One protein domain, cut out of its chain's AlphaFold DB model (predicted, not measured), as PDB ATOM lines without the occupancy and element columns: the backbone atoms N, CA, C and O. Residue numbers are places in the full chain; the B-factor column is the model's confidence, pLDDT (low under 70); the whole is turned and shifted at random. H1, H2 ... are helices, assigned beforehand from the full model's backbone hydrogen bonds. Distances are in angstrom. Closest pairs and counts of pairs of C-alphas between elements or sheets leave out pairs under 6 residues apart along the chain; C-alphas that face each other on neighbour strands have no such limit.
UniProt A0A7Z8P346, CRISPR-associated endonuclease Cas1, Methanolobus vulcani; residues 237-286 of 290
ATOM      1  N   ASP A 237     172.103 207.118 122.888       87.19
ATOM      2  CA  ASP A 237     172.857 206.995 124.152       87.19
ATOM      3  C   ASP A 237     173.235 205.537 124.476       87.19
ATOM      4  O   ASP A 237     174.393 205.230 124.764       87.19
ATOM      5  N   ILE A 238     172.278 204.606 124.359       87.81
ATOM      6  CA  ILE A 238     172.525 203.174 124.585       87.81
ATOM      7  C   ILE A 238     173.530 202.630 123.564       87.81
ATOM      8  O   ILE A 238     174.397 201.832 123.920       87.81
ATOM      9  N   ARG A 239     173.437 203.052 122.298       90.12
ATOM     10  CA  ARG A 239     174.373 202.659 121.238       90.12
ATOM     11  C   ARG A 239     175.778 203.163 121.536       90.12
ATOM     12  O   ARG A 239     176.697 202.349 121.519       90.12
ATOM     13  N   GLN A 240     175.941 204.443 121.868       89.50
ATOM     14  CA  GLN A 240     177.246 205.017 122.205       89.50
ATOM     15  C   GLN A 240     177.869 204.308 123.414       89.50
ATOM     16  O   GLN A 240     179.023 203.889 123.341       89.50
ATOM     17  N   LYS A 241     177.083 204.045 124.469       89.75
ATOM     18  CA  LYS A 241     177.529 203.250 125.628       89.75
ATOM     19  C   LYS A 241     177.979 201.846 125.233       89.75
ATOM     20  O   LYS A 241     179.055 201.399 125.615       89.75
ATOM     21  N   ILE A 242     177.185 201.130 124.436       90.19
ATOM     22  CA  ILE A 242     177.550 199.788 123.960       90.19
ATOM     23  C   ILE A 242     178.860 199.819 123.174       90.19
ATOM     24  O   ILE A 242     179.677 198.910 123.328       90.19
ATOM     25  N   LEU A 243     179.070 200.836 122.336       90.88
ATOM     26  CA  LEU A 243     180.284 200.984 121.538       90.88
ATOM     27  C   LEU A 243     181.509 201.301 122.406       90.88
ATOM     28  O   LEU A 243     182.568 200.709 122.159       90.88
ATOM     29  N   SER A 244     181.362 202.136 123.442       91.69
ATOM     30  CA  SER A 244     182.460 202.521 124.339       91.69
ATOM     31  C   SER A 244     182.875 201.410 125.310       91.69
ATOM     32  O   SER A 244     184.059 201.277 125.621       91.69
ATOM     33  N   ILE A 245     181.952 200.530 125.719       91.75
ATOM     34  CA  ILE A 245     182.248 199.466 126.690       91.75
ATOM     35  C   ILE A 245     183.344 198.506 126.204       91.75
ATOM     36  O   ILE A 245     183.282 197.908 125.119       91.75
ATOM     37  N   SER A 246     184.337 198.279 127.067       91.56
ATOM     38  CA  SER A 246     185.380 197.276 126.868       91.56
ATOM     39  C   SER A 246     184.856 195.851 127.109       91.56
ATOM     40  O   SER A 246     183.944 195.612 127.904       91.56
ATOM     41  N   TYR A 247     185.475 194.847 126.477       89.25
ATOM     42  CA  TYR A 247     185.132 193.445 126.760       89.25
ATOM     43  C   TYR A 247     185.378 193.055 128.226       89.25
ATOM     44  O   TYR A 247     184.687 192.177 128.743       89.25
ATOM     45  N   SER A 248     186.356 193.678 128.889       89.88
ATOM     46  CA  SER A 248     186.633 193.461 130.310       89.88
ATOM     47  C   SER A 248     185.489 193.950 131.187       89.88
ATOM     48  O   SER A 248     185.029 193.189 132.036       89.88
ATOM     49  N   ASP A 249     184.995 195.166 130.968       90.38
ATOM     50  CA  ASP A 249     183.929 195.737 131.800       90.38
ATOM     51  C   ASP A 249     182.596 195.042 131.539       90.38
ATOM     52  O   ASP A 249     181.888 194.687 132.480       90.38
ATOM     53  N   TRP A 250     182.326 194.677 130.286       91.50
ATOM     54  CA  TRP A 250     181.184 193.830 129.946       91.50
ATOM     55  C   TRP A 250     181.213 192.469 130.651       91.50
ATOM     56  O   TRP A 250     180.194 191.981 131.146       91.50
ATOM     57  N   LYS A 251     182.396 191.846 130.735       89.88
ATOM     58  CA  LYS A 251     182.568 190.585 131.463       89.88
ATOM     59  C   LYS A 251     182.368 190.779 132.970       89.88
ATOM     60  O   LYS A 251     181.768 189.906 133.594       89.88
ATOM     61  N   LYS A 252     182.806 191.907 133.552       90.56
ATOM     62  CA  LYS A 252     182.552 192.251 134.968       90.56
ATOM     63  C   LYS A 252     181.055 192.390 135.273       90.56
ATOM     64  O   LYS A 252     180.633 192.031 136.366       90.56
ATOM     65  N   MET A 253     180.243 192.829 134.308       88.06
ATOM     66  CA  MET A 253     178.778 192.871 134.451       88.06
ATOM     67  C   MET A 253     178.114 191.483 134.459       88.06
ATOM     68  O   MET A 253     176.940 191.374 134.818       88.06
ATOM     69  N   GLY A 254     178.854 190.429 134.095       88.56
ATOM     70  CA  GLY A 254     178.379 189.045 134.080       88.56
ATOM     71  C   GLY A 254     177.877 188.555 132.719       88.56
ATOM     72  O   GLY A 254     177.196 187.534 132.662       88.56
ATOM     73  N   PHE A 255     178.198 189.249 131.621       90.19
ATOM     74  CA  PHE A 255     177.700 188.905 130.286       90.19
ATOM     75  C   PHE A 255     178.771 188.305 129.368       90.19
ATOM     76  O   PHE A 255     179.975 188.515 129.523       90.19
ATOM     77  N   SER A 256     178.318 187.539 128.371       90.56
ATOM     78  CA  SER A 256     179.211 186.862 127.429       90.56
ATOM     79  C   SER A 256     179.827 187.830 126.411       90.56
ATOM     80  O   SER A 256     179.192 188.799 125.982       90.56
ATOM     81  N   LYS A 257     181.040 187.503 125.941       90.00
ATOM     82  CA  LYS A 257     181.719 188.217 124.847       90.00
ATOM     83  C   LYS A 257     180.868 188.260 123.570       90.00
ATOM     84  O   LYS A 257     180.840 189.278 122.883       90.00
ATOM     85  N   GLY A 258     180.165 187.165 123.267       89.94
ATOM     86  CA  GLY A 258     179.306 187.055 122.087       89.94
ATOM     87  C   GLY A 258     178.138 188.042 122.114       89.94
ATOM     88  O   GLY A 258     177.824 188.639 121.089       89.94
ATOM     89  N   THR A 259     177.557 188.278 123.294       89.06
ATOM     90  CA  THR A 259     176.475 189.255 123.477       89.06
ATOM     91  C   THR A 259     176.945 190.673 123.152       89.06
ATOM     92  O   THR A 259     176.285 191.351 122.369       89.06
ATOM     93  N   LEU A 260     178.111 191.099 123.664       90.50
ATOM     94  CA  LEU A 260     178.656 192.422 123.334       90.50
ATOM     95  C   LEU A 260     179.006 192.531 121.852       90.50
ATOM     96  O   LEU A 260     178.708 193.544 121.234       90.50
ATOM     97  N   HIS A 261     179.605 191.489 121.266       90.44
ATOM     98  CA  HIS A 261     179.939 191.493 119.843       90.44
ATOM     99  C   HIS A 261     178.691 191.669 118.963       90.44
ATOM    100  O   HIS A 261     178.703 192.481 118.041       90.44
ATOM    101  N   TYR A 262     177.601 190.960 119.273       89.62
ATOM    102  CA  TYR A 262     176.315 191.131 118.593       89.62
ATOM    103  C   TYR A 262     175.778 192.563 118.731       89.62
ATOM    104  O   TYR A 262     175.345 193.154 117.744       89.62
ATOM    105  N   MET A 263     175.829 193.130 119.940       89.06
ATOM    106  CA  MET A 263     175.335 194.482 120.207       89.06
ATOM    107  C   MET A 263     176.166 195.552 119.496       89.06
ATOM    108  O   MET A 263     175.588 196.373 118.789       89.06
ATOM    109  N   LYS A 264     177.504 195.491 119.582       91.25
ATOM    110  CA  LYS A 264     178.406 196.400 118.855       91.25
ATOM    111  C   LYS A 264     178.174 196.329 117.351       91.25
ATOM    112  O   LYS A 264     177.953 197.358 116.731       91.25
ATOM    113  N   LYS A 265     178.094 195.121 116.781       91.25
ATOM    114  CA  LYS A 265     177.836 194.933 115.347       91.25
ATOM    115  C   LYS A 265     176.530 195.593 114.887       91.25
ATOM    116  O   LYS A 265     176.488 196.158 113.799       91.25
ATOM    117  N   ASN A 266     175.455 195.495 115.671       87.75
ATOM    118  CA  ASN A 266     174.184 196.127 115.306       87.75
ATOM    119  C   ASN A 266     174.193 197.641 115.543       87.75
ATOM    120  O   ASN A 266     173.635 198.362 114.721       87.75
ATOM    121  N   ALA A 267     174.843 198.116 116.608       88.00
ATOM    122  CA  ALA A 267     175.028 199.541 116.863       88.00
ATOM    123  C   ALA A 267     175.850 200.216 115.748       88.00
ATOM    124  O   ALA A 267     175.427 201.249 115.240       88.00
ATOM    125  N   GLU A 268     176.952 199.595 115.307       88.56
ATOM    126  CA  GLU A 268     177.799 200.054 114.190       88.56
ATOM    127  C   GLU A 268     177.055 200.058 112.850       88.56
ATOM    128  O   GLU A 268     177.192 200.983 112.059       88.56
ATOM    129  N   ALA A 269     176.254 199.022 112.583       84.25
ATOM    130  CA  ALA A 269     175.514 198.885 111.326       84.25
ATOM    131  C   ALA A 269     174.233 199.737 111.261       84.25
ATOM    132  O   ALA A 269     173.425 199.541 110.350       84.25
ATOM    133  N   ASP A 270     174.009 200.586 112.262       78.31
ATOM    134  CA  ASP A 270     172.761 201.288 112.530       78.31
ATOM    135  C   ASP A 270     171.505 200.408 112.353       78.31
ATOM    136  O   ASP A 270     170.532 200.751 111.679       78.31
ATOM    137  N   LYS A 271     171.524 199.208 112.939       79.69
ATOM    138  CA  LYS A 271     170.392 198.268 112.914       79.69
ATOM    139  C   LYS A 271     169.683 198.261 114.263       79.69
ATOM    140  O   LYS A 271     170.366 198.343 115.283       79.69
ATOM    141  N   PRO A 272     168.344 198.144 114.312       78.31
ATOM    142  CA  PRO A 272     167.658 197.930 115.577       78.31
ATOM    143  C   PRO A 272     168.166 196.663 116.269       78.31
ATOM    144  O   PRO A 272     168.389 195.638 115.622       78.31
ATOM    145  N   PHE A 273     168.304 196.712 117.591       79.12
ATOM    146  CA  PHE A 273     168.578 195.534 118.409       79.12
ATOM    147  C   PHE A 273     167.758 195.575 119.692       79.12
ATOM    148  O   PHE A 273     167.323 196.626 120.157       79.12
ATOM    149  N   THR A 274     167.529 194.398 120.263       79.81
ATOM    150  CA  THR A 274     166.869 194.266 121.560       79.81
ATOM    151  C   THR A 274     167.857 193.740 122.580       79.81
ATOM    152  O   THR A 274     168.838 193.067 122.256       79.81
ATOM    153  N   MET A 275     167.592 194.070 123.835       81.81
ATOM    154  CA  MET A 275     168.363 193.593 124.973       81.81
ATOM    155  C   MET A 275     167.392 192.980 125.967       81.81
ATOM    156  O   MET A 275     166.283 193.495 126.147       81.81
ATOM    157  N   ASN A 276     167.796 191.896 126.631       84.06
ATOM    158  CA  ASN A 276     166.997 191.400 127.744       84.06
ATOM    159  C   ASN A 276     167.003 192.425 128.898       84.06
ATOM    160  O   ASN A 276     167.846 193.326 128.945       84.06
ATOM    161  N   ALA A 277     166.061 192.275 129.830       83.44
ATOM    162  CA  ALA A 277     165.912 193.196 130.956       83.44
ATOM    163  C   ALA A 277     167.202 193.325 131.787       83.44
ATOM    164  O   ALA A 277     167.623 194.437 132.080       83.44
ATOM    165  N   HIS A 278     167.880 192.209 132.068       84.50
ATOM    166  CA  HIS A 278     169.107 192.200 132.872       84.50
ATOM    167  C   HIS A 278     170.261 192.977 132.234       84.50
ATOM    168  O   HIS A 278     170.964 193.707 132.927       84.50
ATOM    169  N   VAL A 279     170.469 192.827 130.922       85.00
ATOM    170  CA  VAL A 279     171.500 193.573 130.193       85.00
ATOM    171  C   VAL A 279     171.191 195.060 130.236       85.00
ATOM    172  O   VAL A 279     172.092 195.851 130.489       85.00
ATOM    173  N   ARG A 280     169.920 195.437 130.058       84.06
ATOM    174  CA  ARG A 280     169.511 196.838 130.139       84.06
ATOM    175  C   ARG A 280     169.770 197.430 131.520       84.06
ATOM    176  O   ARG A 280     170.432 198.452 131.597       84.06
ATOM    177  N   GLU A 281     169.304 196.784 132.585       85.62
ATOM    178  CA  GLU A 281     169.478 197.281 133.958       85.62
ATOM    179  C   GLU A 281     170.958 197.492 134.299       85.62
ATOM    180  O   GLU A 281     171.346 198.534 134.817       85.62
ATOM    181  N   ARG A 282     171.817 196.527 133.952       86.12
ATOM    182  CA  ARG A 282     173.263 196.627 134.193       86.12
ATOM    183  C   ARG A 282     173.941 197.700 133.347       86.12
ATOM    184  O   ARG A 282     174.873 198.328 133.833       86.12
ATOM    185  N   LEU A 283     173.489 197.887 132.107       85.69
ATOM    186  CA  LEU A 283     173.996 198.920 131.209       85.69
ATOM    187  C   LEU A 283     173.573 200.323 131.664       85.69
ATOM    188  O   LEU A 283     174.365 201.251 131.587       85.69
ATOM    189  N   GLU A 284     172.345 200.478 132.163       83.38
ATOM    190  CA  GLU A 284     171.847 201.740 132.725       83.38
ATOM    191  C   GLU A 284     172.599 202.128 134.007       83.38
ATOM    192  O   GLU A 284     172.840 203.308 134.235       83.38
ATOM    193  N   MET A 285     173.004 201.142 134.815       83.38
ATOM    194  CA  MET A 285     173.834 201.337 136.013       83.38
ATOM    195  C   MET A 285     175.332 201.485 135.715       83.38
ATOM    196  O   MET A 285     176.116 201.696 136.640       83.38
ATOM    197  N   TRP A 286     175.757 201.295 134.465       81.69
ATOM    198  CA  TRP A 286     177.160 201.424 134.109       81.69
ATOM    199  C   TRP A 286     177.512 202.895 133.928       81.69
ATOM    200  O   TRP A 286     177.161 203.523 132.931       81.69
TER     201      TRP A 286
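Overview. This is residues 237 to 286 of the 290 residues of the protein "CRISPR-associated endonuclease Cas1" of Methanolobus vulcani (UniProt A0A7Z8P346). Four short helices fold into a small compact body: H1 crosses the longest helix, H3, towards H3's last residues, and H2 meets the first residues of H3 to make a corner. H4 is set off from H2 and H3, near H1 only, and residues 269 to 276 run back from the end of H3 to reach it. The printed part has 50 residues with four named helices, H1, H2, H3 and H4 along the chain, and no named strand; the class is all helix. It is compact, with a radius of gyration of the C-alphas of 9.8 A, and its outline is rounded, spanning 26 by 18 by 16 A.

Along the chain. H1, residues 237 to 244, begins with C-alpha 237 at (172.857, 206.995, 124.152) and is 10.6 A long. H2, residues 247 to 252, measures 8.7 A. H3, residues 257 to 268, measures 16.4 A from C-alpha 257 at (181.719, 188.217, 124.847). H4, residues 277 to 284, measures 10.6 A and ends with C-alpha 284 at (171.847, 201.740, 132.725).

Arrangement. H1 and H3 touch, the closest C-alphas being those of Arg 239 and Ala 267, 5.4 A apart. They run opposite ways at a steep tilt of 60 degrees. H2 touches H3 at residues 257 to 260 alone, with the closest C-alphas, those of Tyr 247 and Lys 257, 6.5 A apart; the tilt is steep, 54 degrees, opposite ways. H1 and H4 are close but not clearly touching: their closest C-alphas, of Lys 241 and Leu 283, are 7.9 A apart, and their lines are about perpendicular at 79 degrees. H4 is apart from H2 and from H3. In H1, H2, H3 and H4 every O i to N i+4 pair is within hydrogen-bond range.

Size, cuts and confidence. The two C-alphas farthest apart, those of Lys 252 and Asp 270, are 26.1 A from each other. The printed part has no cut and no long link. The mean pLDDT of the printed part is 87.3, and no printed residue is under 70.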